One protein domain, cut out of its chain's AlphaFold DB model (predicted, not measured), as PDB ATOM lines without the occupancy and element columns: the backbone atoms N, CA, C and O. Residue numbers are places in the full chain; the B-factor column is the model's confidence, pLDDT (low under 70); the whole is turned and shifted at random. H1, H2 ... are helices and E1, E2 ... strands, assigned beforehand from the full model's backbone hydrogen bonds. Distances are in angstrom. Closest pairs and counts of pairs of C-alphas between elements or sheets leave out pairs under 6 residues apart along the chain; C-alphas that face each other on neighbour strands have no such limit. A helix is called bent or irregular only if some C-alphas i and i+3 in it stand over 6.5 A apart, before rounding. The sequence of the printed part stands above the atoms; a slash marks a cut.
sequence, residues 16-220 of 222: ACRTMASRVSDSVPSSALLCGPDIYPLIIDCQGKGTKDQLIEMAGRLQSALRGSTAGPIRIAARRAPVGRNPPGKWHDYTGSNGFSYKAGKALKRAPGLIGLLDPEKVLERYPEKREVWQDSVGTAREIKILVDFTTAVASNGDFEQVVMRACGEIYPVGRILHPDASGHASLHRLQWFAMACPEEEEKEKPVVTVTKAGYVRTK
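This is residues 16 to 220 of the 222 residues of an uncharacterized protein of Aspergillus sydowii CBS 593.65 (UniProt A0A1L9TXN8). A strongly twisted sheet of four strands makes the core, with H3 and H8 side by side over one face, H9 over the other, and H1 and H2 packed on H9. Beyond the end of the sheet where E1 ends and E3 begins, H4, H5, H6 and H7 make a loose outlying group, and a tail, residues 198 to 220, runs far from the body. The printed part has 205 residues with nine named helices and four named strands, in the order H1 H2 E1 H3 E2 H4 H5 H6 H7 E3 H8 E4 H9, and its class is mixed. The sheet's order is E2 E3 E1 E4, all antiparallel. The whole is only just compact, close to loose, with a radius of gyration of the C-alphas of 20.0 A, and spans 70 by 52 by 33 A.

The edge strands are E2, residues 75 to 80, and E4, residues 174 to 178; the inner strands are E3, residues 141 to 150, and E1, residues 40 to 49. Within hydrogen-bond range are N 77 and O 145 of E2 and E3, 2.9 A, N 44 and O 146 of E1 and E3, 2.8 A, and N 45 and O 176 of E1 and E4, 2.8 A. H3, residues 52 to 65, and H8, residues 159 to 169, on one face and H9, residues 186 to 197, on the other make three layers, helices on both faces of a sheet. E1, H3, E2 and E3, H8, E4 are split strand-helix-strand units, two strands running the same way with another between them, and both crossovers are right-handed. H3 and H8 touch at a shallow tilt of 25 degrees, opposite ways, with the closest C-alphas those of Leu 62 and Ala 167, 5.8 A. H9 lies over E3 and E1 at a height over the sheet of 8.7 A. H1, residues 16 to 21, touches H9, closest at the C-alphas of Cys 17 and Leu 188, 5.3 A, and H2, residues 30 to 33, touches H9 at those of Leu 33 and Leu 191, 6.4 A. H6, residues 120 to 126, and H7, residues 128 to 138, touch as a helical hairpin, closest at the C-alphas of Leu 124 and Arg 131, 5.9 A. H4, residues 106 to 109, and H5, residues 112 to 115, are close but not clearly touching, with the C-alphas of Leu 108 and Leu 114 7.2 A apart. Every O i to N i+4 pair is within hydrogen-bond range in H1, H3, H6, H8 and H9, and 5 of 7 in H7; H2, H4 and H5 are too short for one.

E1 is 28.8 A long, E3 28.2 A, H3 20.0 A and E2 17.3 A. H1 begins at C-alpha 16 (466.873, 22.760, 686.905), and H9, 16.9 A, ends at C-alpha 197 (459.360, 29.538, 672.424). H7 is irregular, with C-alphas 129 and 132 7.7 A apart.

The two C-alphas farthest apart, those of Gly 158 and Ala 214, are 71.0 A apart, and the printed part has no cut. The link E2 to H4 is long, 25 residues. Mean pLDDT of the printed part is 75.7; residues 97 to 127, 130 to 139, 182 to 183 and 202 to 220 are under 70.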
ATOM      1  N   ALA A  16     467.742  21.740 687.494       90.12
ATOM      2  CA  ALA A  16     466.873  22.760 686.905       90.12
ATOM      3  C   ALA A  16     467.100  22.933 685.390       90.12
ATOM      4  O   ALA A  16     466.142  23.021 684.619       90.12
ATOM      5  N   CYS A  17     468.358  22.919 684.936       90.19
ATOM      6  CA  CYS A  17     468.678  22.958 683.509       90.19
ATOM      7  C   CYS A  17     468.267  21.679 682.782       90.19
ATOM      8  O   CYS A  17     467.819  21.754 681.639       90.19
ATOM      9  N   ARG A  18     468.410  20.506 683.409       90.56
ATOM     10  CA  ARG A  18     467.936  19.244 682.824       90.56
ATOM     11  C   ARG A  18     466.419  19.260 682.652       90.56
ATOM     12  O   ARG A  18     465.948  18.965 681.558       90.56
ATOM     13  N   THR A  19     465.682  19.697 683.673       91.50
ATOM     14  CA  THR A  19     464.219  19.820 683.634       91.50
ATOM     15  C   THR A  19     463.737  20.845 682.612       91.50
ATOM     16  O   THR A  19     462.750  20.599 681.931       91.50
ATOM     17  N   MET A  20     464.394  22.003 682.475       91.81
ATOM     18  CA  MET A  20     463.999  22.963 681.437       91.81
ATOM     19  C   MET A  20     464.345  22.458 680.040       91.81
ATOM     20  O   MET A  20     463.541  22.604 679.127       91.81
ATOM     21  N   ALA A  21     465.508  21.831 679.868       90.50
ATOM     22  CA  ALA A  21     465.908  21.295 678.577       90.50
ATOM     23  C   ALA A  21     464.988  20.178 678.076       90.50
ATOM     24  O   ALA A  21     464.779  20.100 676.873       90.50
ATOM     25  N   SER A  22     464.429  19.352 678.966       90.44
ATOM     26  CA  SER A  22     463.471  18.312 678.570       90.44
ATOM     27  C   SER A  22     462.133  18.879 678.095       90.44
ATOM     28  O   SER A  22     461.360  18.147 677.513       90.44
ATOM     29  N   ARG A  23     461.842  20.161 678.352       91.88
ATOM     30  CA  ARG A  23     460.628  20.834 677.863       91.88
ATOM     31  C   ARG A  23     460.826  21.488 676.500       91.88
ATOM     32  O   ARG A  23     459.887  22.082 675.977       91.88
ATOM     33  N   VAL A  24     462.044  21.469 675.962       90.12
ATOM     34  CA  VAL A  24     462.349  22.034 674.649       90.12
ATOM     35  C   VAL A  24     462.146  20.957 673.595       90.12
ATOM     36  O   VAL A  24     462.628  19.844 673.754       90.12
ATOM     37  N   SER A  25     461.489  21.309 672.494       88.12
ATOM     38  CA  SER A  25     461.328  20.430 671.339       88.12
ATOM     39  C   SER A  25     462.674  19.921 670.814       88.12
ATOM     40  O   SER A  25     463.588  20.711 670.565       88.12
ATOM     41  N   ASP A  26     462.735  18.626 670.499       85.25
ATOM     42  CA  ASP A  26     463.873  17.979 669.827       85.25
ATOM     43  C   ASP A  26     464.216  18.584 668.454       85.25
ATOM     44  O   ASP A  26     465.308  18.374 667.923       85.25
ATOM     45  N   SER A  27     463.307  19.374 667.870       81.81
ATOM     46  CA  SER A  27     463.575  20.131 666.642       81.81
ATOM     47  C   SER A  27     464.592  21.264 666.832       81.81
ATOM     48  O   SER A  27     465.168  21.748 665.852       81.81
ATOM     49  N   VAL A  28     464.835  21.698 668.075       84.38
ATOM     50  CA  VAL A  28     465.849  22.705 668.390       84.38
ATOM     51  C   VAL A  28     467.225  22.030 668.455       84.38
ATOM     52  O   VAL A  28     467.432  21.128 669.267       84.38
ATOM     53  N   PRO A  29     468.212  22.476 667.652       83.94
ATOM     54  CA  PRO A  29     469.547  21.891 667.676       83.94
ATOM     55  C   PRO A  29     470.155  21.936 669.077       83.94
ATOM     56  O   PRO A  29     470.165  22.984 669.720       83.94
ATOM     57  N   SER A  30     470.750  20.827 669.523       82.38
ATOM     58  CA  SER A  30     471.379  20.754 670.851       82.38
ATOM     59  C   SER A  30     472.434  21.846 671.076       82.38
ATOM     60  O   SER A  30     472.559  22.338 672.193       82.38
ATOM     61  N   SER A  31     473.145  22.281 670.030       82.12
ATOM     62  CA  SER A  31     474.104  23.396 670.094       82.12
ATOM     63  C   SER A  31     473.454  24.732 670.472       82.12
ATOM     64  O   SER A  31     474.062  25.532 671.178       82.12
ATOM     65  N   ALA A  32     472.198  24.961 670.082       80.62
ATOM     66  CA  ALA A  32     471.432  26.141 670.471       80.62
ATOM     67  C   ALA A  32     470.952  26.089 671.930       80.62
ATOM     68  O   ALA A  32     470.458  27.088 672.433       80.62
ATOM     69  N   LEU A  33     471.108  24.954 672.623       83.94
ATOM     70  CA  LEU A  33     470.728  24.779 674.029       83.94
ATOM     71  C   LEU A  33     471.932  24.821 674.983       83.94
ATOM     72  O   LEU A  33     471.762  24.678 676.196       83.94
ATOM     73  N   LEU A  34     473.148  24.968 674.455       82.19
ATOM     74  CA  LEU A  34     474.379  25.066 675.239       82.19
ATOM     75  C   LEU A  34     474.793  26.529 675.366       82.19
ATOM     76  O   LEU A  34     474.896  27.231 674.361       82.19
ATOM     77  N   CYS A  35     474.989  26.988 676.597       79.25
ATOM     78  CA  CYS A  35     475.519  28.315 676.884       79.25
ATOM     79  C   CYS A  35     477.043  28.189 676.961       79.25
ATOM     80  O   CYS A  35     477.537  27.364 677.727       79.25
ATOM     81  N   GLY A  36     477.777  28.915 676.121       73.31
ATOM     82  CA  GLY A  36     479.238  28.920 676.197       73.31
ATOM     83  C   GLY A  36     479.735  29.571 677.494       73.31
ATOM     84  O   GLY A  36     478.948  30.233 678.178       73.31
ATOM     85  N   PRO A  37     481.026  29.410 677.831       72.12
ATOM     86  CA  PRO A  37     481.653  30.281 678.820       72.12
ATOM     87  C   PRO A  37     481.515  31.746 678.373       72.12
ATOM     88  O   PRO A  37     481.480  32.023 677.173       72.12
ATOM     89  N   ASP A  38     481.395  32.661 679.335       81.38
ATOM     90  CA  ASP A  38     481.312  34.114 679.106       81.38
ATOM     91  C   ASP A  38     480.118  34.582 678.255       81.38
ATOM     92  O   ASP A  38     480.168  35.618 677.589       81.38
ATOM     93  N   ILE A  39     479.016  33.827 678.289       87.88
ATOM     94  CA  ILE A  39     477.751  34.228 677.678       87.88
ATOM     95  C   ILE A  39     476.805  34.792 678.732       87.88
ATOM     96  O   ILE A  39     476.473  34.132 679.717       87.88
ATOM     97  N   TYR A  40     476.303  35.993 678.462       90.06
ATOM     98  CA  TYR A  40     475.413  36.745 679.340       90.06
ATOM     99  C   TYR A  40     474.072  36.953 678.622       90.06
ATOM    100  O   TYR A  40     473.882  37.955 677.930       90.06
ATOM    101  N   PRO A  41     473.153  35.971 678.683       92.19
ATOM    102  CA  PRO A  41     471.905  36.032 677.943       92.19
ATOM    103  C   PRO A  41     470.929  37.000 678.606       92.19
ATOM    104  O   PRO A  41     470.658  36.874 679.797       92.19
ATOM    105  N   LEU A  42     470.343  37.902 677.823       93.94
ATOM    106  CA  LEU A  42     469.219  38.736 678.247       93.94
ATOM    107  C   LEU A  42     467.938  38.304 677.543       93.94
ATOM    108  O   LEU A  42     467.947  38.013 676.342       93.94
ATOM    109  N   ILE A  43     466.826  38.320 678.281       95.19
ATOM    110  CA  ILE A  43     465.483  38.193 677.709       95.19
ATOM    111  C   ILE A  43     464.794  39.553 677.750       95.19
ATOM    112  O   ILE A  43     464.526  40.097 678.818       95.19
ATOM    113  N   ILE A  44     464.470  40.083 676.579       94.38
ATOM    114  CA  ILE A  44     463.795  41.370 676.421       94.38
ATOM    115  C   ILE A  44     462.328  41.099 676.109       94.38
ATOM    116  O   ILE A  44     462.004  40.409 675.138       94.38
ATOM    117  N   ASP A  45     461.444  41.662 676.920       94.25
ATOM    118  CA  ASP A  45     460.006  41.589 676.719       94.25
ATOM    119  C   ASP A  45     459.529  42.868 676.044       94.25
ATOM    120  O   ASP A  45     459.680  43.962 676.591       94.25
ATOM    121  N   CYS A  46     458.895  42.717 674.887       91.69
ATOM    122  CA  CYS A  46     458.243  43.806 674.172       91.69
ATOM    123  C   CYS A  46     456.766  43.482 673.951       91.69
ATOM    124  O   CYS A  46     456.351  42.317 673.943       91.69
ATOM    125  N   GLN A  47     455.965  44.515 673.713       88.31
ATOM    126  CA  GLN A  47     454.569  44.344 673.335       88.31
ATOM    127  C   GLN A  47     454.175  45.364 672.276       88.31
ATOM    128  O   GLN A  47     454.512  46.537 672.372       88.31
ATOM    129  N   GLY A  48     453.409  44.930 671.281       82.69
ATOM    130  CA  GLY A  48     452.781  45.859 670.349       82.69
ATOM    131  C   GLY A  48     452.102  45.173 669.180       82.69
ATOM    132  O   GLY A  48     452.005  43.947 669.113       82.69
ATOM    133  N   LYS A  49     451.566  45.985 668.275       80.12
ATOM    134  CA  LYS A  49     450.894  45.524 667.061       80.12
ATOM    135  C   LYS A  49     451.906  45.440 665.932       80.12
ATOM    136  O   LYS A  49     452.748  46.318 665.800       80.12
ATOM    137  N   GLY A  50     451.810  44.398 665.117       72.25
ATOM    138  CA  GLY A  50     452.690  44.277 663.969       72.25
ATOM    139  C   GLY A  50     452.665  42.918 663.289       72.25
ATOM    140  O   GLY A  50     452.029  41.953 663.731       72.25
ATOM    141  N   THR A  51     453.349  42.872 662.155       73.69
ATOM    142  CA  THR A  51     453.459  41.710 661.278       73.69
ATOM    143  C   THR A  51     454.674  40.855 661.630       73.69
ATOM    144  O   THR A  51     455.597  41.282 662.325       73.69
ATOM    145  N   LYS A  52     454.705  39.631 661.091       75.31
ATOM    146  CA  LYS A  52     455.905  38.784 661.119       75.31
ATOM    147  C   LYS A  52     457.117  39.491 660.497       75.31
ATOM    148  O   LYS A  52     458.221  39.340 661.007       75.31
ATOM    149  N   ASP A  53     456.916  40.272 659.438       74.19
ATOM    150  CA  ASP A  53     457.999  40.969 658.735       74.19
ATOM    151  C   ASP A  53     458.644  42.028 659.633       74.19
ATOM    152  O   ASP A  53     459.867  42.085 659.717       74.19
ATOM    153  N   GLN A  54     457.840  42.773 660.397       75.75
ATOM    154  CA  GLN A  54     458.339  43.742 661.379       75.75
ATOM    155  C   GLN A  54     459.115  43.073 662.524       75.75
ATOM    156  O   GLN A  54     460.094  43.634 663.007       75.75
ATOM    157  N   LEU A  55     458.723  41.864 662.951       80.75
ATOM    158  CA  LEU A  55     459.505  41.095 663.931       80.75
ATOM    159  C   LEU A  55     460.881  40.713 663.369       80.75
ATOM    160  O   LEU A  55     461.885  40.856 664.062       80.75
ATOM    161  N   ILE A  56     460.939  40.259 662.113       79.12
ATOM    162  CA  ILE A  56     462.198  39.894 661.446       79.12
ATOM    163  C   ILE A  56     463.080  41.131 661.228       79.12
ATOM    164  O   ILE A  56     464.285  41.073 661.468       79.12
ATOM    165  N   GLU A  57     462.494  42.256 660.815       78.25
ATOM    166  CA  GLU A  57     463.216  43.520 660.656       78.25
ATOM    167  C   GLU A  57     463.792  44.011 661.985       78.25
ATOM    168  O   GLU A  57     464.963  44.383 662.035       78.25
ATOM    169  N   MET A  58     463.015  43.950 663.072       83.38
ATOM    170  CA  MET A  58     463.507  44.278 664.410       83.38
ATOM    171  C   MET A  58     464.705  43.402 664.792       83.38
ATOM    172  O   MET A  58     465.703  43.929 665.279       83.38
ATOM    173  N   ALA A  59     464.644  42.089 664.528       84.19
ATOM    174  CA  ALA A  59     465.784  41.187 664.728       84.19
ATOM    175  C   ALA A  59     467.013  41.663 663.950       84.19
ATOM    176  O   ALA A  59     468.103  41.735 664.510       84.19
ATOM    177  N   GLY A  60     466.834  42.017 662.674       83.50
ATOM    178  CA  GLY A  60     467.903  42.530 661.822       83.50
ATOM    179  C   GLY A  60     468.514  43.827 662.354       83.50
ATOM    180  O   GLY A  60     469.733  43.912 662.493       83.50
ATOM    181  N   ARG A  61     467.683  44.814 662.715       84.31
ATOM    182  CA  ARG A  61     468.136  46.094 663.286       84.31
ATOM    183  C   ARG A  61     468.896  45.888 664.588       84.31
ATOM    184  O   ARG A  61     469.980  46.441 664.749       84.31
ATOM    185  N   LEU A  62     468.362  45.063 665.486       88.44
ATOM    186  CA  LEU A  62     469.003  44.775 666.764       88.44
ATOM    187  C   LEU A  62     470.328  44.026 666.565       88.44
ATOM    188  O   LEU A  62     471.329  44.368 667.188       88.44
ATOM    189  N   GLN A  63     470.367  43.068 665.635       88.88
ATOM    190  CA  GLN A  63     471.584  42.335 665.287       88.88
ATOM    191  C   GLN A  63     472.663  43.261 664.712       88.88
ATOM    192  O   GLN A  63     473.844  43.085 665.011       88.88
ATOM    193  N   SER A  64     472.272  44.241 663.893       86.38
ATOM    194  CA  SER A  64     473.178  45.266 663.370       86.38
ATOM    195  C   SER A  64     473.654  46.232 664.455       86.38
ATOM    196  O   SER A  64     474.840  46.547 664.489       86.38
ATOM    197  N   ALA A  65     472.765  46.675 665.346       88.31
ATOM    198  CA  ALA A  65     473.091  47.604 666.428       88.31
ATOM    199  C   ALA A  65     474.042  46.990 667.467       88.31
ATOM    200  O   ALA A  65     474.903  47.682 667.999       88.31
ATOM    201  N   LEU A  66     473.919  45.685 667.718       91.50
ATOM    202  CA  LEU A  66     474.739  44.940 668.678       91.50
ATOM    203  C   LEU A  66     475.881  44.156 668.013       91.50
ATOM    204  O   LEU A  66     476.422  43.205 668.587       91.50
ATOM    205  N   ARG A  67     476.252  44.518 666.779       89.75
ATOM    206  CA  ARG A  67     477.282  43.806 666.019       89.75
ATOM    207  C   ARG A  67     478.598  43.762 666.799       89.75
ATOM    208  O   ARG A  67     479.109  44.785 667.233       89.75
ATOM    209  N   GLY A  68     479.154  42.560 666.942       88.50
ATOM    210  CA  GLY A  68     480.402  42.330 667.678       88.50
ATOM    211  C   GLY A  68     480.239  42.215 669.196       88.50
ATOM    212  O   GLY A  68     481.220  41.934 669.867       88.50
ATOM    213  N   SER A  69     479.023  42.386 669.728       92.00
ATOM    214  CA  SER A  69     478.721  42.230 671.163       92.00
ATOM    215  C   SER A  69     477.867  40.993 671.474       92.00
ATOM    216  O   SER A  69     477.607  40.689 672.636       92.00
ATOM    217  N   THR A  70     477.410  40.279 670.438       91.75
ATOM    218  CA  THR A  70     476.566  39.081 670.548       91.75
ATOM    219  C   THR A  70     477.320  37.829 670.116       91.75
ATOM    220  O   THR A  70     477.969  37.837 669.069       91.75
ATOM    221  N   ALA A  71     477.151  36.729 670.844       87.75
ATOM    222  CA  ALA A  71     477.801  35.446 670.562       87.75
ATOM    223  C   ALA A  71     477.104  34.611 669.475       87.75
ATOM    224  O   ALA A  71     477.609  33.572 669.051       87.75
ATOM    225  N   GLY A  72     475.925  35.037 669.028       85.50
ATOM    226  CA  GLY A  72     475.128  34.311 668.052       85.50
ATOM    227  C   GLY A  72     473.966  35.140 667.515       85.50
ATOM    228  O   GLY A  72     473.861  36.330 667.822       85.50
ATOM    229  N   PRO A  73     473.096  34.519 666.699       87.75
ATOM    230  CA  PRO A  73     471.930  35.195 666.158       87.75
ATOM    231  C   PRO A  73     470.936  35.522 667.271       87.75
ATOM    232  O   PRO A  73     470.564  34.644 668.057       87.75
ATOM    233  N   ILE A  74     470.462  36.764 667.281       90.88
ATOM    234  CA  ILE A  74     469.354  37.195 668.133       90.88
ATOM    235  C   ILE A  74     468.113  36.363 667.818       90.88
ATOM    236  O   ILE A  74     467.750  36.193 666.650       90.88
ATOM    237  N   ARG A  75     467.449  35.857 668.864       91.50
ATOM    238  CA  ARG A  75     466.232  35.057 668.713       91.50
ATOM    239  C   ARG A  75     464.992  35.840 669.089       91.50
ATOM    240  O   ARG A  75     464.994  36.541 670.092       91.50
ATOM    241  N   ILE A  76     463.918  35.691 668.318       91.88
ATOM    242  CA  ILE A  76     462.636  36.354 668.583       91.88
ATOM    243  C   ILE A  76     461.521  35.328 668.593       91.88
ATOM    244  O   ILE A  76     461.264  34.662 667.592       91.88
ATOM    245  N   ALA A  77     460.800  35.286 669.706       92.25
ATOM    246  CA  ALA A  77     459.552  34.574 669.835       92.25
ATOM    247  C   ALA A  77     458.415  35.575 669.999       92.25
ATOM    248  O   ALA A  77     458.561  36.583 670.689       92.25
ATOM    249  N   ALA A  78     457.270  35.303 669.384       90.94
ATOM    250  CA  ALA A  78     456.071  36.091 669.633       90.94
ATOM    251  C   ALA A  78     454.832  35.206 669.723       90.94
ATOM    252  O   ALA A  78     454.764  34.130 669.125       90.94
ATOM    253  N   ARG A  79     453.833  35.694 670.452       89.00
ATOM    254  CA  ARG A  79     452.485  35.128 670.476       89.00
ATOM    255  C   ARG A  79     451.444  36.223 670.373       89.00
ATOM    256  O   ARG A  79     451.704  37.387 670.667       89.00
ATOM    257  N   ARG A  80     450.233  35.838 669.985       86.75
ATOM    258  CA  ARG A  80     449.070  36.722 670.074       86.75
ATOM    259  C   ARG A  80     448.778  37.020 671.549       86.75
ATOM    260  O   ARG A  80     448.652  36.075 672.330       86.75
ATOM    261  N   ALA A  81     448.654  38.295 671.904       85.75
ATOM    262  CA  ALA A  81     448.199  38.711 673.228       85.75
ATOM    263  C   ALA A  81     446.738  38.261 673.462       85.75
ATOM    264  O   ALA A  81     446.005  38.026 672.493       85.75
ATOM    265  N   PRO A  82     446.292  38.101 674.718       84.50
ATOM    266  CA  PRO A  82     444.887  37.822 675.008       84.50
ATOM    267  C   PRO A  82     443.992  38.988 674.559       84.50
ATOM    268  O   PRO A  82     444.374  40.153 674.661       84.50
ATOM    269  N   VAL A  83     442.790  38.676 674.065       80.75
ATOM    270  CA  VAL A  83     441.815  39.683 673.607       80.75
ATOM    271  C   VAL A  83     440.449  39.366 674.202       80.75
ATOM    272  O   VAL A  83     439.788  38.412 673.786       80.75
ATOM    273  N   GLY A  84     440.014  40.161 675.182       80.06
ATOM    274  CA  GLY A  84     438.760  39.927 675.900       80.06
ATOM    275  C   GLY A  84     438.751  38.551 676.568       80.06
ATOM    276  O   GLY A  84     439.560  38.281 677.449       80.06
ATOM    277  N   ARG A  85     437.847  37.668 676.128       79.38
ATOM    278  CA  ARG A  85     437.750  36.279 676.618       79.38
ATOM    279  C   ARG A  85     438.652  35.293 675.868       79.38
ATOM    280  O   ARG A  85     438.736  34.135 676.263       79.38
ATOM    281  N   ASN A  86     439.309  35.720 674.789       78.31
ATOM    282  CA  ASN A  86     440.159  34.839 674.000       78.31
ATOM    283  C   ASN A  86     441.530  34.674 674.669       78.31
ATOM    284  O   ASN A  86     442.215  35.681 674.891       78.31
ATOM    285  N   PRO A  87     441.969  33.429 674.937       84.75
ATOM    286  CA  PRO A  87     443.271  33.177 675.536       84.75
ATOM    287  C   PRO A  87     444.418  33.596 674.599       84.75
ATOM    288  O   PRO A  87     444.229  33.716 673.372       84.75
ATOM    289  N   PRO A  88     445.627  33.803 675.160       87.44
ATOM    290  CA  PRO A  88     446.809  34.092 674.362       87.44
ATOM    291  C   PRO A  88     447.078  32.974 673.350       87.44
ATOM    292  O   PRO A  88     446.716  31.812 673.545       87.44
ATOM    293  N   GLY A  89     447.716  33.341 672.242       85.06
ATOM    294  CA  GLY A  89     448.171  32.374 671.248       85.06
ATOM    295  C   GLY A  89     449.326  31.511 671.760       85.06
ATOM    296  O   GLY A  89     449.879  31.738 672.838       85.06
ATOM    297  N   LYS A  90     449.736  30.540 670.940       85.38
ATOM    298  CA  LYS A  90     450.986  29.809 671.164       85.38
ATOM    299  C   LYS A  90     452.187  30.708 670.874       85.38
ATOM    300  O   LYS A  90     452.105  31.606 670.032       85.38
ATOM    301  N   TRP A  91     453.283  30.458 671.579       89.06
ATOM    302  CA  TRP A  91     454.576  31.040 671.247       89.06
ATOM    303  C   TRP A  91     455.139  30.393 669.988       89.06
ATOM    304  O   TRP A  91     454.974  29.195 669.762       89.06
ATOM    305  N   HIS A  92     455.787  31.215 669.173       85.62
ATOM    306  CA  HIS A  92     456.471  30.786 667.965       85.62
ATOM    307  C   HIS A  92     457.829  31.479 667.890       85.62
ATOM    308  O   HIS A  92     457.863  32.708 667.909       85.62
ATOM    309  N   ASP A  93     458.921  30.717 667.774       87.75
ATOM    310  CA  ASP A  93     460.237  31.239 667.379       87.75
ATOM    311  C   ASP A  93     460.219  31.603 665.883       87.75
ATOM    312  O   ASP A  93     460.061  30.752 665.005       87.75
ATOM    313  N   TYR A  94     460.379  32.891 665.587       82.19
ATOM    314  CA  TYR A  94     460.379  33.446 664.232       82.19
ATOM    315  C   TYR A  94     461.766  33.450 663.575       82.19
ATOM    316  O   TYR A  94     461.874  33.731 662.382       82.19
ATOM    317  N   THR A  95     462.806  33.116 664.334       79.50
ATOM    318  CA  THR A  95     464.230  33.182 663.956       79.50
ATOM    319  C   THR A  95     464.931  31.819 663.952       79.50
ATOM    320  O   THR A  95     466.088  31.720 663.551       79.50
ATOM    321  N   GLY A  96     464.252  30.758 664.396       71.19
ATOM    322  CA  GLY A  96     464.773  29.391 664.424       71.19
ATOM    323  C   GLY A  96     464.946  28.746 663.044       71.19
ATOM    324  O   GLY A  96     464.686  29.350 662.005       71.19
ATOM    325  N   SER A  97     465.355  27.475 663.023       50.09
ATOM    326  CA  SER A  97     465.592  26.666 661.810       50.09
ATOM    327  C   SER A  97     464.384  26.600 660.858       50.09
ATOM    328  O   SER A  97     464.568  26.505 659.648       50.09
ATOM    329  N   ASN A  98     463.160  26.759 661.373       45.25
ATOM    330  CA  ASN A  98     461.931  26.861 660.574       45.25
ATOM    331  C   ASN A  98     461.589  28.300 660.118       45.25
ATOM    332  O   ASN A  98     460.671  28.497 659.323       45.25
ATOM    333  N   GLY A  99     462.303  29.315 660.612       43.69
ATOM    334  CA  GLY A  99     462.105  30.734 660.298       43.69
ATOM    335  C   GLY A  99     462.786  31.186 659.002       43.69
ATOM    336  O   GLY A  99     462.236  32.025 658.287       43.69
ATOM    337  N   PHE A 100     463.924  30.581 658.639       37.94
ATOM    338  CA  PHE A 100     464.718  30.964 657.458       37.94
ATOM    339  C   PHE A 100     464.121  30.535 656.106       37.94
ATOM    340  O   PHE A 100     464.564  31.019 655.066       37.94
ATOM    341  N   SER A 101     463.086  29.688 656.081       38.59
ATOM    342  CA  SER A 101     462.345  29.363 654.849       38.59
ATOM    343  C   SER A 101     461.220  30.360 654.535       38.59
ATOM    344  O   SER A 101     460.468  30.182 653.571       38.59
ATOM    345  N   TYR A 102     461.091  31.435 655.320       40.22
ATOM    346  CA  TYR A 102     460.054  32.431 655.107       40.22
ATOM    347  C   TYR A 102     460.285  33.231 653.817       40.22
ATOM    348  O   TYR A 102     461.142  34.107 653.723       40.22
ATOM    349  N   LYS A 103     459.447  32.964 652.813       41.72
ATOM    350  CA  LYS A 103     459.265  33.858 651.669       41.72
ATOM    351  C   LYS A 103     458.296  34.958 652.092       41.72
ATOM    352  O   LYS A 103     457.112  34.676 652.259       41.72
ATOM    353  N   ALA A 104     458.792  36.192 652.212       43.53
ATOM    354  CA  ALA A 104     457.949  37.370 652.413       43.53
ATOM    355  C   ALA A 104     456.744  37.327 651.462       43.53
ATOM    356  O   ALA A 104     456.908  37.113 650.251       43.53
ATOM    357  N   GLY A 105     455.539  37.481 652.017       44.78
ATOM    358  CA  GLY A 105     454.309  37.459 651.235       44.78
ATOM    359  C   GLY A 105     454.368  38.496 650.112       44.78
ATOM    360  O   GLY A 105     454.839  39.617 650.311       44.78
ATOM    361  N   LYS A 106     453.881  38.147 648.910       41.34
ATOM    362  CA  LYS A 106     453.882  39.055 647.741       41.34
ATOM    363  C   LYS A 106     453.229  40.419 648.035       41.34
ATOM    364  O   LYS A 106     453.584  41.395 647.382       41.34
ATOM    365  N   ALA A 107     452.314  40.483 649.006       40.56
ATOM    366  CA  ALA A 107     451.653  41.710 649.448       40.56
ATOM    367  C   ALA A 107     452.617  42.728 650.097       40.56
ATOM    368  O   ALA A 107     452.496  43.916 649.824       40.56
ATOM    369  N   LEU A 108     453.610  42.274 650.870       43.75
ATOM    370  CA  LEU A 108     454.582  43.140 651.557       43.75
ATOM    371  C   LEU A 108     455.763  43.527 650.652       43.75
ATOM    372  O   LEU A 108     456.231  44.660 650.696       43.75
ATOM    373  N   LYS A 109     456.160  42.651 649.714       44.59
ATOM    374  CA  LYS A 109     457.190  42.963 648.696       44.59
ATOM    375  C   LYS A 109     456.822  44.126 647.766       44.59
ATOM    376  O   LYS A 109     457.708  44.736 647.179       44.59
ATOM    377  N   ARG A 110     455.526  44.405 647.585       41.03
ATOM    378  CA  ARG A 110     455.024  45.484 646.716       41.03
ATOM    379  C   ARG A 110     454.849  46.817 647.433       41.03
ATOM    380  O   ARG A 110     454.477  47.793 646.793       41.03
ATOM    381  N   ALA A 111     455.144  46.871 648.727       41.97
ATOM    382  CA  ALA A 111     455.025  48.088 649.499       41.97
ATOM    383  C   ALA A 111     456.291  48.351 650.323       41.97
ATOM    384  O   ALA A 111     456.270  48.246 651.550       41.97
ATOM    385  N   PRO A 112     457.392  48.754 649.662       41.16
ATOM    386  CA  PRO A 112     458.613  49.187 650.344       41.16
ATOM    387  C   PRO A 112     458.352  50.284 651.392       41.16
ATOM    388  O   PRO A 112     459.061  50.370 652.385       41.16
ATOM    389  N   GLY A 113     457.288  51.081 651.212       42.59
ATOM    390  CA  GLY A 113     456.833  52.091 652.171       42.59
ATOM    391  C   GLY A 113     455.912  51.593 653.295       42.59
ATOM    392  O   GLY A 113     455.718  52.338 654.242       42.59
ATOM    393  N   LEU A 114     455.354  50.375 653.236       42.34
ATOM    394  CA  LEU A 114     454.565  49.790 654.342       42.34
ATOM    395  C   LEU A 114     455.456  49.108 655.385       42.34
ATOM    396  O   LEU A 114     455.088  49.047 656.549       42.34
ATOM    397  N   ILE A 115     456.637  48.639 654.975       44.72
ATOM    398  CA  ILE A 115     457.669  48.100 655.874       44.72
ATOM    399  C   ILE A 115     458.221  49.223 656.778       44.72
ATOM    400  O   ILE A 115     458.441  49.013 657.964       44.72
ATOM    401  N   GLY A 116     458.327  50.452 656.252       39.88
ATOM    402  CA  GLY A 116     458.717  51.650 657.012       39.88
ATOM    403  C   GLY A 116     457.574  52.387 657.727       39.88
ATOM    404  O   GLY A 116     457.840  53.304 658.504       39.88
ATOM    405  N   LEU A 117     456.310  52.014 657.496       43.75
ATOM    406  CA  LEU A 117     455.181  52.528 658.271       43.75
ATOM    407  C   LEU A 117     454.989  51.621 659.487       43.75
ATOM    408  O   LEU A 117     454.147  50.729 659.521       43.75
ATOM    409  N   LEU A 118     455.822  51.882 660.495       51.03
ATOM    410  CA  LEU A 118     455.777  51.265 661.825       51.03
ATOM    411  C   LEU A 118     454.439  51.486 662.544       51.03
ATOM    412  O   LEU A 118     454.145  50.802 663.516       51.03
ATOM    413  N   ASP A 119     453.623  52.408 662.037       57.09
ATOM    414  CA  ASP A 119     452.331  52.763 662.588       57.09
ATOM    415  C   ASP A 119     451.184  52.192 661.731       57.09
ATOM    416  O   ASP A 119     450.946  52.669 660.610       57.09
ATOM    417  N   PRO A 120     450.449  51.186 662.242       56.12
ATOM    418  CA  PRO A 120     449.261  50.650 661.595       56.12
ATOM    419  C   PRO A 120     448.228  51.721 661.226       56.12
ATOM    420  O   PRO A 120     447.511  51.527 660.248       56.12
ATOM    421  N   GLU A 121     448.143  52.838 661.953       61.84
ATOM    422  CA  GLU A 121     447.168  53.899 661.676       61.84
ATOM    423  C   GLU A 121     447.519  54.668 660.400       61.84
ATOM    424  O   GLU A 121     446.666  54.837 659.528       61.84
ATOM    425  N   LYS A 122     448.799  54.987 660.189       62.94
ATOM    426  CA  LYS A 122     449.278  55.651 658.962       62.94
ATOM    427  C   LYS A 122     449.113  54.791 657.707       62.94
ATOM    428  O   LYS A 122     448.895  55.302 656.610       62.94
ATOM    429  N   VAL A 123     449.218  53.467 657.849       62.06
ATOM    430  CA  VAL A 123     448.925  52.526 656.755       62.06
ATOM    431  C   VAL A 123     447.452  52.595 656.363       62.06
ATOM    432  O   VAL A 123     447.128  52.627 655.175       62.06
ATOM    433  N   LEU A 124     446.566  52.647 657.358       64.69
ATOM    434  CA  LEU A 124     445.120  52.701 657.168       64.69
ATOM    435  C   LEU A 124     444.631  54.051 656.636       64.69
ATOM    436  O   LEU A 124     443.620  54.078 655.939       64.69
ATOM    437  N   GLU A 125     445.328  55.148 656.932       69.50
ATOM    438  CA  GLU A 125     445.078  56.456 656.312       69.50
ATOM    439  C   GLU A 125     445.381  56.440 654.810       69.50
ATOM    440  O   GLU A 125     444.642  57.016 654.015       69.50
ATOM    441  N   ARG A 126     446.460  55.757 654.413       67.31
ATOM    442  CA  ARG A 126     446.921  55.721 653.018       67.31
ATOM    443  C   ARG A 126     446.200  54.681 652.158       67.31
ATOM    444  O   ARG A 126     446.111  54.871 650.948       67.31
ATOM    445  N   TYR A 127     445.710  53.604 652.772       69.88
ATOM    446  CA  TYR A 127     445.009  52.495 652.110       69.88
ATOM    447  C   TYR A 127     443.750  52.085 652.899       69.88
ATOM    448  O   TYR A 127     443.699  50.989 653.477       69.88
ATOM    449  N   PRO A 128     442.727  52.955 652.973       72.31
ATOM    450  CA  PRO A 128     441.525  52.712 653.772       72.31
ATOM    451  C   PRO A 128     440.745  51.467 653.323       72.31
ATOM    452  O   PRO A 128     440.137  50.787 654.150       72.31
ATOM    453  N   GLU A 129     440.815  51.098 652.045       72.38
ATOM    454  CA  GLU A 129     440.188  49.899 651.482       72.38
ATOM    455  C   GLU A 129     440.826  48.585 651.965       72.38
ATOM    456  O   GLU A 129     440.255  47.509 651.794       72.38
ATOM    457  N   LYS A 130     442.015  48.646 652.578       63.38
ATOM    458  CA  LYS A 130     442.700  47.489 653.178       63.38
ATOM    459  C   LYS A 130     442.412  47.334 654.668       63.38
ATOM    460  O   LYS A 130     442.978  46.434 655.289       63.38
ATOM    461  N   ARG A 131     441.540  48.172 655.242       65.88
ATOM    462  CA  ARG A 131     441.327  48.258 656.689       65.88
ATOM    463  C   ARG A 131     440.936  46.945 657.339       65.88
ATOM    464  O   ARG A 131     441.555  46.582 658.328       65.88
ATOM    465  N   GLU A 132     439.980  46.231 656.769       59.72
ATOM    466  CA  GLU A 132     439.490  44.965 657.324       59.72
ATOM    467  C   GLU A 132     440.595  43.890 657.322       59.72
ATOM    468  O   GLU A 132     440.968  43.362 658.366       59.72
ATOM    469  N   VAL A 133     441.261  43.695 656.176       58.25
ATOM    470  CA  VAL A 133     442.381  42.745 656.020       58.25
ATOM    471  C   VAL A 133     443.566  43.087 656.937       58.25
ATOM    472  O   VAL A 133     444.239  42.195 657.466       58.25
ATOM    473  N   TRP A 134     443.849  44.378 657.123       61.19
ATOM    474  CA  TRP A 134     444.948  44.857 657.959       61.19
ATOM    475  C   TRP A 134     444.618  44.794 659.454       61.19
ATOM    476  O   TRP A 134     445.481  44.435 660.252       61.19
ATOM    477  N   GLN A 135     443.376  45.071 659.855       60.88
ATOM    478  CA  GLN A 135     442.925  44.893 661.237       60.88
ATOM    479  C   GLN A 135     442.974  43.418 661.650       60.88
ATOM    480  O   GLN A 135     443.503  43.115 662.721       60.88
ATOM    481  N   ASP A 136     442.567  42.506 660.769       57.34
ATOM    482  CA  ASP A 136     442.647  41.066 661.028       57.34
ATOM    483  C   ASP A 136     444.098  40.560 661.107       57.34
ATOM    484  O   ASP A 136     444.430  39.713 661.941       57.34
ATOM    485  N   SER A 137     444.997  41.101 660.276       53.72
ATOM    486  CA  SER A 137     446.388  40.624 660.180       53.72
ATOM    487  C   SER A 137     447.361  41.297 661.162       53.72
ATOM    488  O   SER A 137     448.340  40.681 661.594       53.72
ATOM    489  N   VAL A 138     447.123  42.570 661.493       61.31
ATOM    490  CA  VAL A 138     448.074  43.474 662.174       61.31
ATOM    491  C   VAL A 138     447.443  44.161 663.387       61.31
ATOM    492  O   VAL A 138     448.152  44.613 664.282       61.31
ATOM    493  N   GLY A 139     446.110  44.210 663.464       60.88
ATOM    494  CA  GLY A 139     445.377  44.885 664.537       60.88
ATOM    495  C   GLY A 139     445.454  44.187 665.894       60.88
ATOM    496  O   GLY A 139     445.174  44.818 666.916       60.88
ATOM    497  N   THR A 140     445.878  42.920 665.936       70.94
ATOM    498  CA  THR A 140     446.009  42.187 667.198       70.94
ATOM    499  C   THR A 140     447.380  42.405 667.831       70.94
ATOM    500  O   THR A 140     448.413  42.154 667.208       70.94
ATOM    501  N   ALA A 141     447.385  42.829 669.096       82.81
ATOM    502  CA  ALA A 141     448.609  42.978 669.872       82.81
ATOM    503  C   ALA A 141     449.339  41.635 670.033       82.81
ATOM    504  O   ALA A 141     448.728  40.563 670.134       82.81
ATOM    505  N   ARG A 142     450.665  41.703 670.074       86.56
ATOM    506  CA  ARG A 142     451.563  40.571 670.265       86.56
ATOM    507  C   ARG A 142     452.400  40.790 671.509       86.56
ATOM    508  O   ARG A 142     452.874  41.896 671.750       86.56
ATOM    509  N   GLU A 143     452.596  39.714 672.251       91.62
ATOM    510  CA  GLU A 143     453.654  39.630 673.251       91.62
ATOM    511  C   GLU A 143     454.895  39.069 672.565       91.62
ATOM    512  O   GLU A 143     454.801  38.095 671.810       91.62
ATOM    513  N   ILE A 144     456.040  39.699 672.802       93.25
ATOM    514  CA  ILE A 144     457.292  39.411 672.109       93.25
ATOM    515  C   ILE A 144     458.376  39.181 673.156       93.25
ATOM    516  O   ILE A 144     458.490  39.937 674.117       93.25
ATOM    517  N   LYS A 145     459.169  38.129 672.958       95.00
ATOM    518  CA  LYS A 145     460.323  37.784 673.785       95.00
ATOM    519  C   LYS A 145     461.542  37.621 672.904       95.00
ATOM    520  O   LYS A 145     461.577  36.741 672.045       95.00
ATOM    521  N   ILE A 146     462.548  38.441 673.151       94.69
ATOM    522  CA  ILE A 146     463.803  38.444 672.407       94.69
ATOM    523  C   ILE A 146     464.883  37.864 673.310       94.69
ATOM    524  O   ILE A 146     465.009  38.294 674.450       94.69
ATOM    525  N   LEU A 147     465.644  36.896 672.816       94.56
ATOM    526  CA  LEU A 147     466.833  36.380 673.484       94.56
ATOM    527  C   LEU A 147     468.071  36.941 672.786       94.56
ATOM    528  O   LEU A 147     468.239  36.774 671.572       94.56
ATOM    529  N   VAL A 148     468.936  37.576 673.571       94.31
ATOM    530  CA  VAL A 148     470.218  38.120 673.119       94.31
ATOM    531  C   VAL A 148     471.329  37.524 673.971       94.31
ATOM    532  O   VAL A 148     471.396  37.778 675.167       94.31
ATOM    533  N   ASP A 149     472.202  36.737 673.346       93.19
ATOM    534  CA  ASP A 149     473.374  36.143 673.991       93.19
ATOM    535  C   ASP A 149     474.560  37.128 673.884       93.19
ATOM    536  O   ASP A 149     475.201  37.189 672.831       93.19
ATOM    537  N   PHE A 150     474.848  37.918 674.926       93.19
ATOM    538  CA  PHE A 150     475.992  38.845 674.934       93.19
ATOM    539  C   PHE A 150     477.309  38.132 675.259       93.19
ATOM    540  O   PHE A 150     477.322  37.175 676.028       93.19
ATOM    541  N   THR A 151     478.419  38.624 674.703       91.31
ATOM    542  CA  THR A 151     479.788  38.126 674.975       91.31
ATOM    543  C   THR A 151     480.468  38.820 676.157       91.31
ATOM    544  O   THR A 151     481.649  38.610 676.408       91.31
ATOM    545  N   THR A 152     479.760  39.717 676.839       89.62
ATOM    546  CA  THR A 152     480.250  40.448 678.008       89.62
ATOM    547  C   THR A 152     479.100  40.697 678.972       89.62
ATOM    548  O   THR A 152     477.937  40.719 678.558       89.62
ATOM    549  N   ALA A 153     479.424  40.889 680.249       88.38
ATOM    550  CA  ALA A 153     478.440  41.213 681.266       88.38
ATOM    551  C   ALA A 153     477.726  42.523 680.912       88.38
ATOM    552  O   ALA A 153     478.359  43.537 680.608       88.38
ATOM    553  N   VAL A 154     476.396  42.499 680.964       89.38
ATOM    554  CA  VAL A 154     475.567  43.674 680.705       89.38
ATOM    555  C   VAL A 154     475.086  44.232 682.033       89.38
ATOM    556  O   VAL A 154     474.416  43.543 682.794       89.38
ATOM    557  N   ALA A 155     475.421  45.488 682.316       88.56
ATOM    558  CA  ALA A 155     474.901  46.179 683.487       88.56
ATOM    559  C   ALA A 155     473.438  46.587 683.272       88.56
ATOM    560  O   ALA A 155     473.070  47.062 682.192       88.56
ATOM    561  N   SER A 156     472.621  46.468 684.319       88.44
ATOM    562  CA  SER A 156     471.260  47.009 684.315       88.44
ATOM    563  C   SER A 156     471.284  48.528 684.118       88.44
ATOM    564  O   SER A 156     472.068  49.231 684.755       88.44
ATOM    565  N   ASN A 157     470.422  49.032 683.238       86.69
ATOM    566  CA  ASN A 157     470.386  50.407 682.732       86.69
ATOM    567  C   ASN A 157     471.688  50.896 682.062       86.69
ATOM    568  O   ASN A 157     471.860  52.102 681.879       86.69
ATOM    569  N   GLY A 158     472.597  49.988 681.693       89.94
ATOM    570  CA  GLY A 158     473.844  50.313 681.001       89.94
ATOM    571  C   GLY A 158     473.676  50.533 679.493       89.94
ATOM    572  O   GLY A 158     472.582  50.421 678.939       89.94
ATOM    573  N   ASP A 159     474.791  50.796 678.808       90.81
ATOM    574  CA  ASP A 159     474.806  51.172 677.386       90.81
ATOM    575  C   ASP A 159     474.121  50.144 676.476       90.81
ATOM    576  O   ASP A 159     473.342  50.511 675.594       90.81
ATOM    577  N   PHE A 160     474.349  48.847 676.707       91.12
ATOM    578  CA  PHE A 160     473.714  47.795 675.909       91.12
ATOM    579  C   PHE A 160     472.195  47.773 676.068       91.12
ATOM    580  O   PHE A 160     471.486  47.596 675.076       91.12
ATOM    581  N   GLU A 161     471.678  47.998 677.279       92.31
ATOM    582  CA  GLU A 161     470.235  48.112 677.480       92.31
ATOM    583  C   GLU A 161     469.680  49.350 676.788       92.31
ATOM    584  O   GLU A 161     468.654  49.251 676.131       92.31
ATOM    585  N   GLN A 162     470.369  50.491 676.842       90.12
ATOM    586  CA  GLN A 162     469.933  51.697 676.130       90.12
ATOM    587  C   GLN A 162     469.884  51.482 674.610       90.12
ATOM    588  O   GLN A 162     468.935  51.916 673.947       90.12
ATOM    589  N   VAL A 163     470.862  50.765 674.047       90.38
ATOM    590  CA  VAL A 163     470.862  50.378 672.626       90.38
ATOM    591  C   VAL A 163     469.674  49.472 672.308       90.38
ATOM    592  O   VAL A 163     468.981  49.716 671.320       90.38
ATOM    593  N   VAL A 164     469.397  48.473 673.150       89.56
ATOM    594  CA  VAL A 164     468.216  47.604 673.024       89.56
ATOM    595  C   VAL A 164     466.925  48.422 673.085       89.56
ATOM    596  O   VAL A 164     466.082  48.298 672.200       89.56
ATOM    597  N   MET A 165     466.780  49.284 674.093       88.38
ATOM    598  CA  MET A 165     465.606  50.132 674.300       88.38
ATOM    599  C   MET A 165     465.345  51.018 673.083       88.38
ATOM    600  O   MET A 165     464.201  51.125 672.650       88.38
ATOM    601  N   ARG A 166     466.391  51.601 672.483       85.75
ATOM    602  CA  ARG A 166     466.266  52.403 671.261       85.75
ATOM    603  C   ARG A 166     465.911  51.541 670.047       85.75
ATOM    604  O   ARG A 166     464.937  51.830 669.364       85.75
ATOM    605  N   ALA A 167     466.675  50.481 669.785       83.81
ATOM    606  CA  ALA A 167     466.511  49.657 668.587       83.81
ATOM    607  C   ALA A 167     465.171  48.904 668.556       83.81
ATOM    608  O   ALA A 167     464.564  48.763 667.494       83.81
ATOM    609  N   CYS A 168     464.702  48.422 669.710       83.00
ATOM    610  CA  CYS A 168     463.405  47.765 669.836       83.00
ATOM    611  C   CYS A 168     462.268  48.775 669.985       83.00
ATOM    612  O   CYS A 168     461.258  48.628 669.303       83.00
ATOM    613  N   GLY A 169     462.438  49.798 670.830       78.12
ATOM    614  CA  GLY A 169     461.388  50.751 671.204       78.12
ATOM    615  C   GLY A 169     460.808  51.553 670.041       78.12
ATOM    616  O   GLY A 169     459.648  51.946 670.107       78.12
ATOM    617  N   GLU A 170     461.568  51.738 668.958       72.69
ATOM    618  CA  GLU A 170     461.063  52.339 667.714       72.69
ATOM    619  C   GLU A 170     459.949  51.515 667.048       72.69
ATOM    620  O   GLU A 170     459.096  52.078 666.365       72.69
ATOM    621  N   ILE A 171     459.962  50.190 667.219       73.62
ATOM    622  CA  ILE A 171     459.020  49.260 666.579       73.62
ATOM    623  C   ILE A 171     458.020  48.729 667.606       73.62
ATOM    624  O   ILE A 171     456.811  48.747 667.385       73.62
ATOM    625  N   TYR A 172     458.530  48.249 668.737       81.94
ATOM    626  CA  TYR A 172     457.755  47.681 669.826       81.94
ATOM    627  C   TYR A 172     458.267  48.240 671.154       81.94
ATOM    628  O   TYR A 172     459.426  47.996 671.497       81.94
ATOM    629  N   PRO A 173     457.416  48.929 671.934       84.50
ATOM    630  CA  PRO A 173     457.759  49.348 673.283       84.50
ATOM    631  C   PRO A 173     458.357  48.198 674.094       84.50
ATOM    632  O   PRO A 173     457.769  47.113 674.201       84.50
ATOM    633  N   VAL A 174     459.541  48.442 674.652       87.75
ATOM    634  CA  VAL A 174     460.204  47.504 675.556       87.75
ATOM    635  C   VAL A 174     459.564  47.641 676.932       87.75
ATOM    636  O   VAL A 174     459.498  48.734 677.489       87.75
ATOM    637  N   GLY A 175     459.066  46.529 677.466       87.94
ATOM    638  CA  GLY A 175     458.442  46.469 678.782       87.94
ATOM    639  C   GLY A 175     459.445  46.163 679.888       87.94
ATOM    640  O   GLY A 175     459.495  46.871 680.889       87.94
ATOM    641  N   ARG A 176     460.245  45.103 679.724       91.62
ATOM    642  CA  ARG A 176     461.280  44.723 680.700       91.62
ATOM    643  C   ARG A 176     462.457  44.020 680.039       91.62
ATOM    644  O   ARG A 176     462.277  43.306 679.056       91.62
ATOM    645  N   ILE A 177     463.633  44.169 680.638       92.56
ATOM    646  CA  ILE A 177     464.841  43.415 680.305       92.56
ATOM    647  C   ILE A 177     465.157  42.523 681.504       92.56
ATOM    648  O   ILE A 177     465.246  42.993 682.637       92.56
ATOM    649  N   LEU A 178     465.236  41.220 681.268       92.69
ATOM    650  CA  LEU A 178     465.490  40.217 682.289       92.69
ATOM    651  C   LEU A 178     466.943  39.765 682.196       92.69
ATOM    652  O   LEU A 178     467.392  39.326 681.137       92.69
ATOM    653  N   HIS A 179     467.636  39.847 683.328       91.69
ATOM    654  CA  HIS A 179     468.986  39.322 683.508       91.69
ATOM    655  C   HIS A 179     468.949  37.879 684.027       91.69
ATOM    656  O   HIS A 179     467.966  37.487 684.674       91.69
ATOM    657  N   PRO A 180     470.024  37.095 683.826       85.31
ATOM    658  CA  PRO A 180     470.132  35.734 684.341       85.31
ATOM    659  C   PRO A 180     469.965  35.609 685.855       85.31
ATOM    660  O   PRO A 180     469.532  34.553 686.316       85.31
ATOM    661  N   ASP A 181     470.254  36.668 686.617       79.31
ATOM    662  CA  ASP A 181     470.124  36.700 688.079       79.31
ATOM    663  C   ASP A 181     468.700  36.356 688.541       79.31
ATOM    664  O   ASP A 181     468.511  35.734 689.585       79.31
ATOM    665  N   ALA A 182     467.687  36.672 687.724       66.69
ATOM    666  CA  ALA A 182     466.294  36.314 687.994       66.69
ATOM    667  C   ALA A 182     466.019  34.804 687.858       66.69
ATOM    668  O   ALA A 182     465.067  34.285 688.442       66.69
ATOM    669  N   SER A 183     466.834  34.097 687.076       69.88
ATOM    670  CA  SER A 183     466.693  32.666 686.785       69.88
ATOM    671  C   SER A 183     467.733  31.806 687.502       69.88
ATOM    672  O   SER A 183     467.628  30.585 687.456       69.88
ATOM    673  N   GLY A 184     468.734  32.412 688.138       77.69
ATOM    674  CA  GLY A 184     469.814  31.752 688.867       77.69
ATOM    675  C   GLY A 184     471.144  31.718 688.111       77.69
ATOM    676  O   GLY A 184     472.173  31.983 688.720       77.69
ATOM    677  N   HIS A 185     471.149  31.404 686.808       84.31
ATOM    678  CA  HIS A 185     472.356  31.459 685.966       84.31
ATOM    679  C   HIS A 185     472.041  31.463 684.454       84.31
ATOM    680  O   HIS A 185     470.937  31.112 684.025       84.31
ATOM    681  N   ALA A 186     473.039  31.817 683.635       88.56
ATOM    682  CA  ALA A 186     472.924  32.039 682.187       88.56
ATOM    683  C   ALA A 186     472.286  30.870 681.412       88.56
ATOM    684  O   ALA A 186     471.296  31.061 680.700       88.56
ATOM    685  N   SER A 187     472.791  29.640 681.578       89.44
ATOM    686  CA  SER A 187     472.238  28.475 680.867       89.44
ATOM    687  C   SER A 187     470.760  28.241 681.174       89.44
ATOM    688  O   SER A 187     469.995  27.919 680.265       89.44
ATOM    689  N   LEU A 188     470.345  28.407 682.434       90.12
ATOM    690  CA  LEU A 188     468.953  28.217 682.830       90.12
ATOM    691  C   LEU A 188     468.062  29.312 682.243       90.12
ATOM    692  O   LEU A 188     467.007  29.002 681.694       90.12
ATOM    693  N   HIS A 189     468.520  30.564 682.285       91.25
ATOM    694  CA  HIS A 189     467.828  31.704 681.683       91.25
ATOM    695  C   HIS A 189     467.547  31.467 680.190       91.25
ATOM    696  O   HIS A 189     466.413  31.566 679.720       91.25
ATOM    697  N   ARG A 190     468.567  31.021 679.452       91.19
ATOM    698  CA  ARG A 190     468.456  30.694 678.029       91.19
ATOM    699  C   ARG A 190     467.521  29.513 677.755       91.19
ATOM    700  O   ARG A 190     466.701  29.570 676.841       91.19
ATOM    701  N   LEU A 191     467.608  28.446 678.552       91.94
ATOM    702  CA  LEU A 191     466.737  27.273 678.413       91.94
ATOM    703  C   LEU A 191     465.268  27.596 678.698       91.94
ATOM    704  O   LEU A 191     464.399  27.063 678.015       91.94
ATOM    705  N   GLN A 192     464.982  28.488 679.650       93.12
ATOM    706  CA  GLN A 192     463.618  28.960 679.907       93.12
ATOM    707  C   GLN A 192     463.021  29.649 678.678       93.12
ATOM    708  O   GLN A 192     461.848  29.433 678.368       93.12
ATOM    709  N   TRP A 193     463.822  30.429 677.943       94.31
ATOM    710  CA  TRP A 193     463.376  31.018 676.683       94.31
ATOM    711  C   TRP A 193     463.042  29.939 675.647       94.31
ATOM    712  O   TRP A 193     461.948  29.950 675.089       94.31
ATOM    713  N   PHE A 194     463.930  28.963 675.429       92.44
ATOM    714  CA  PHE A 194     463.684  27.895 674.451       92.44
ATOM    715  C   PHE A 194     462.493  27.009 674.817       92.44
ATOM    716  O   PHE A 194     461.707  26.674 673.938       92.44
ATOM    717  N   ALA A 195     462.317  26.675 676.096       91.69
ATOM    718  CA  ALA A 195     461.185  25.871 676.557       91.69
ATOM    719  C   ALA A 195     459.847  26.603 676.360       91.69
ATOM    720  O   ALA A 195     458.815  25.977 676.145       91.69
ATOM    721  N   MET A 196     459.864  27.936 676.414       92.94
ATOM    722  CA  MET A 196     458.700  28.774 676.139       92.94
ATOM    723  C   MET A 196     458.437  28.925 674.635       92.94
ATOM    724  O   MET A 196     457.293  28.794 674.205       92.94
ATOM    725  N   ALA A 197     459.476  29.208 673.844       89.50
ATOM    726  CA  ALA A 197     459.360  29.538 672.424       89.50
ATOM    727  C   ALA A 197     459.198  28.309 671.516       89.50
ATOM    728  O   ALA A 197     458.542  28.385 670.476       89.50
ATOM    729  N   CYS A 198     459.803  27.196 671.923       87.06
ATOM    730  CA  CYS A 198     459.864  25.932 671.203       87.06
ATOM    731  C   CYS A 198     459.542  24.778 672.166       87.06
ATOM    732  O   CYS A 198     460.411  23.931 672.399       87.06
ATOM    733  N   PRO A 199     458.341  24.750 672.769       86.94
ATOM    734  CA  PRO A 199     457.985  23.694 673.703       86.94
ATOM    735  C   PRO A 199     457.972  22.341 672.989       86.94
ATOM    736  O   PRO A 199     457.615  22.259 671.809       86.94
ATOM    737  N   GLU A 200     458.346  21.286 673.703       82.69
ATOM    738  CA  GLU A 200     458.036  19.918 673.296       82.69
ATOM    739  C   GLU A 200     456.521  19.827 673.054       82.69
ATOM    740  O   GLU A 200     455.718  20.263 673.885       82.69
ATOM    741  N   GLU A 201     456.113  19.366 671.868       74.19
ATOM    742  CA  GLU A 201     454.695  19.127 671.633       74.19
ATOM    743  C   GLU A 201     454.291  17.947 672.512       74.19
ATOM    744  O   GLU A 201     454.835  16.858 672.352       74.19
ATOM    745  N   GLU A 202     453.327  18.145 673.416       58.47
ATOM    746  CA  GLU A 202     452.618  17.011 674.005       58.47
ATOM    747  C   GLU A 202     452.129  16.148 672.842       58.47
ATOM    748  O   GLU A 202     451.445  16.666 671.947       58.47
ATOM    749  N   GLU A 203     452.517  14.869 672.820       48.50
ATOM    750  CA  GLU A 203     451.987  13.901 671.868       48.50
ATOM    751  C   GLU A 203     450.464  13.934 671.991       48.50
ATOM    752  O   GLU A 203     449.861  13.292 672.847       48.50
ATOM    753  N   LYS A 204     449.809  14.709 671.126       47.59
ATOM    754  CA  LYS A 204     448.392  14.523 670.881       47.59
ATOM    755  C   LYS A 204     448.309  13.124 670.321       47.59
ATOM    756  O   LYS A 204     448.770  12.923 669.195       47.59
ATOM    757  N   GLU A 205     447.794  12.188 671.119       41.47
ATOM    758  CA  GLU A 205     447.529  10.818 670.698       41.47
ATOM    759  C   GLU A 205     446.961  10.881 669.283       41.47
ATOM    760  O   GLU A 205     445.858  11.386 669.048       41.47
ATOM    761  N   LYS A 206     447.776  10.484 668.299       43.31
ATOM    762  CA  LYS A 206     447.316  10.443 666.916       43.31
ATOM    763  C   LYS A 206     446.108   9.513 666.949       43.31
ATOM    764  O   LYS A 206     446.256   8.407 667.476       43.31
ATOM    765  N   PRO A 207     444.930   9.911 666.433       47.91
ATOM    766  CA  PRO A 207     443.806   8.996 666.388       47.91
ATOM    767  C   PRO A 207     444.292   7.740 665.673       47.91
ATOM    768  O   PRO A 207     444.765   7.811 664.536       47.91
ATOM    769  N   VAL A 208     444.266   6.605 666.371       51.97
ATOM    770  CA  VAL A 208     444.678   5.329 665.796       51.97
ATOM    771  C   VAL A 208     443.645   4.992 664.730       51.97
ATOM    772  O   VAL A 208     442.556   4.499 665.022       51.97
ATOM    773  N   VAL A 209     443.959   5.314 663.478       53.66
ATOM    774  CA  VAL A 209     443.136   4.956 662.328       53.66
ATOM    775  C   VAL A 209     443.445   3.503 661.996       53.66
ATOM    776  O   VAL A 209     444.382   3.198 661.262       53.66
ATOM    777  N   THR A 210     442.672   2.575 662.560       50.97
ATOM    778  CA  THR A 210     442.727   1.175 662.129       50.97
ATOM    779  C   THR A 210     441.952   1.045 660.819       50.97
ATOM    780  O   THR A 210     440.720   1.020 660.813       50.97
ATOM    781  N   VAL A 211     442.664   0.981 659.694       51.47
ATOM    782  CA  VAL A 211     442.061   0.655 658.395       51.47
ATOM    783  C   VAL A 211     441.819  -0.850 658.355       51.47
ATOM    784  O   VAL A 211     442.756  -1.646 658.361       51.47
ATOM    785  N   THR A 212     440.553  -1.258 658.344       54.22
ATOM    786  CA  THR A 212     440.196  -2.672 658.169       54.22
ATOM    787  C   THR A 212     440.155  -3.030 656.682       54.22
ATOM    788  O   THR A 212     439.826  -2.189 655.846       54.22
ATOM    789  N   LYS A 213     440.448  -4.295 656.338       53.50
ATOM    790  CA  LYS A 213     440.457  -4.830 654.955       53.50
ATOM    791  C   LYS A 213     439.160  -4.594 654.155       53.50
ATOM    792  O   LYS A 213     439.170  -4.776 652.946       53.50
ATOM    793  N   ALA A 214     438.068  -4.197 654.809       55.59
ATOM    794  CA  ALA A 214     436.767  -3.925 654.200       55.59
ATOM    795  C   ALA A 214     436.509  -2.431 653.894       55.59
ATOM    796  O   ALA A 214     435.391  -2.075 653.542       55.59
ATOM    797  N   GLY A 215     437.503  -1.546 654.046       46.00
ATOM    798  CA  GLY A 215     437.366  -0.122 653.702       46.00
ATOM    799  C   GLY A 215     436.636   0.741 654.740       46.00
ATOM    800  O   GLY A 215     436.385   1.914 654.483       46.00
ATOM    801  N   TYR A 216     436.328   0.209 655.927       42.91
ATOM    802  CA  TYR A 216     435.712   0.983 657.008       42.91
ATOM    803  C   TYR A 216     436.770   1.578 657.944       42.91
ATOM    804  O   TYR A 216     437.601   0.853 658.506       42.91
ATOM    805  N   VAL A 217     436.696   2.900 658.138       43.44
ATOM    806  CA  VAL A 217     437.454   3.658 659.141       43.44
ATOM    807  C   VAL A 217     436.649   3.683 660.440       43.44
ATOM    808  O   VAL A 217     435.557   4.245 660.487       43.44
ATOM    809  N   ARG A 218     437.181   3.081 661.509       44.22
ATOM    810  CA  ARG A 218     436.650   3.253 662.869       44.22
ATOM    811  C   ARG A 218     437.589   4.145 663.666       44.22
ATOM    812  O   ARG A 218     438.695   3.735 663.998       44.22
ATOM    813  N   THR A 219     437.120   5.333 664.017       43.06
ATOM    814  CA  THR A 219     437.759   6.201 665.008       43.06
ATOM    815  C   THR A 219     437.269   5.770 666.389       43.06
ATOM    816  O   THR A 219     436.089   5.923 666.697       43.06
ATOM    817  N   LYS A 220     438.137   5.193 667.227       41.38
ATOM    818  CA  LYS A 220     437.840   5.046 668.659       41.38
ATOM    819  C   LYS A 220     438.320   6.307 669.370       41.38
ATOM    820  O   LYS A 220     439.515   6.575 669.372       41.38
TER     821      LYS A 220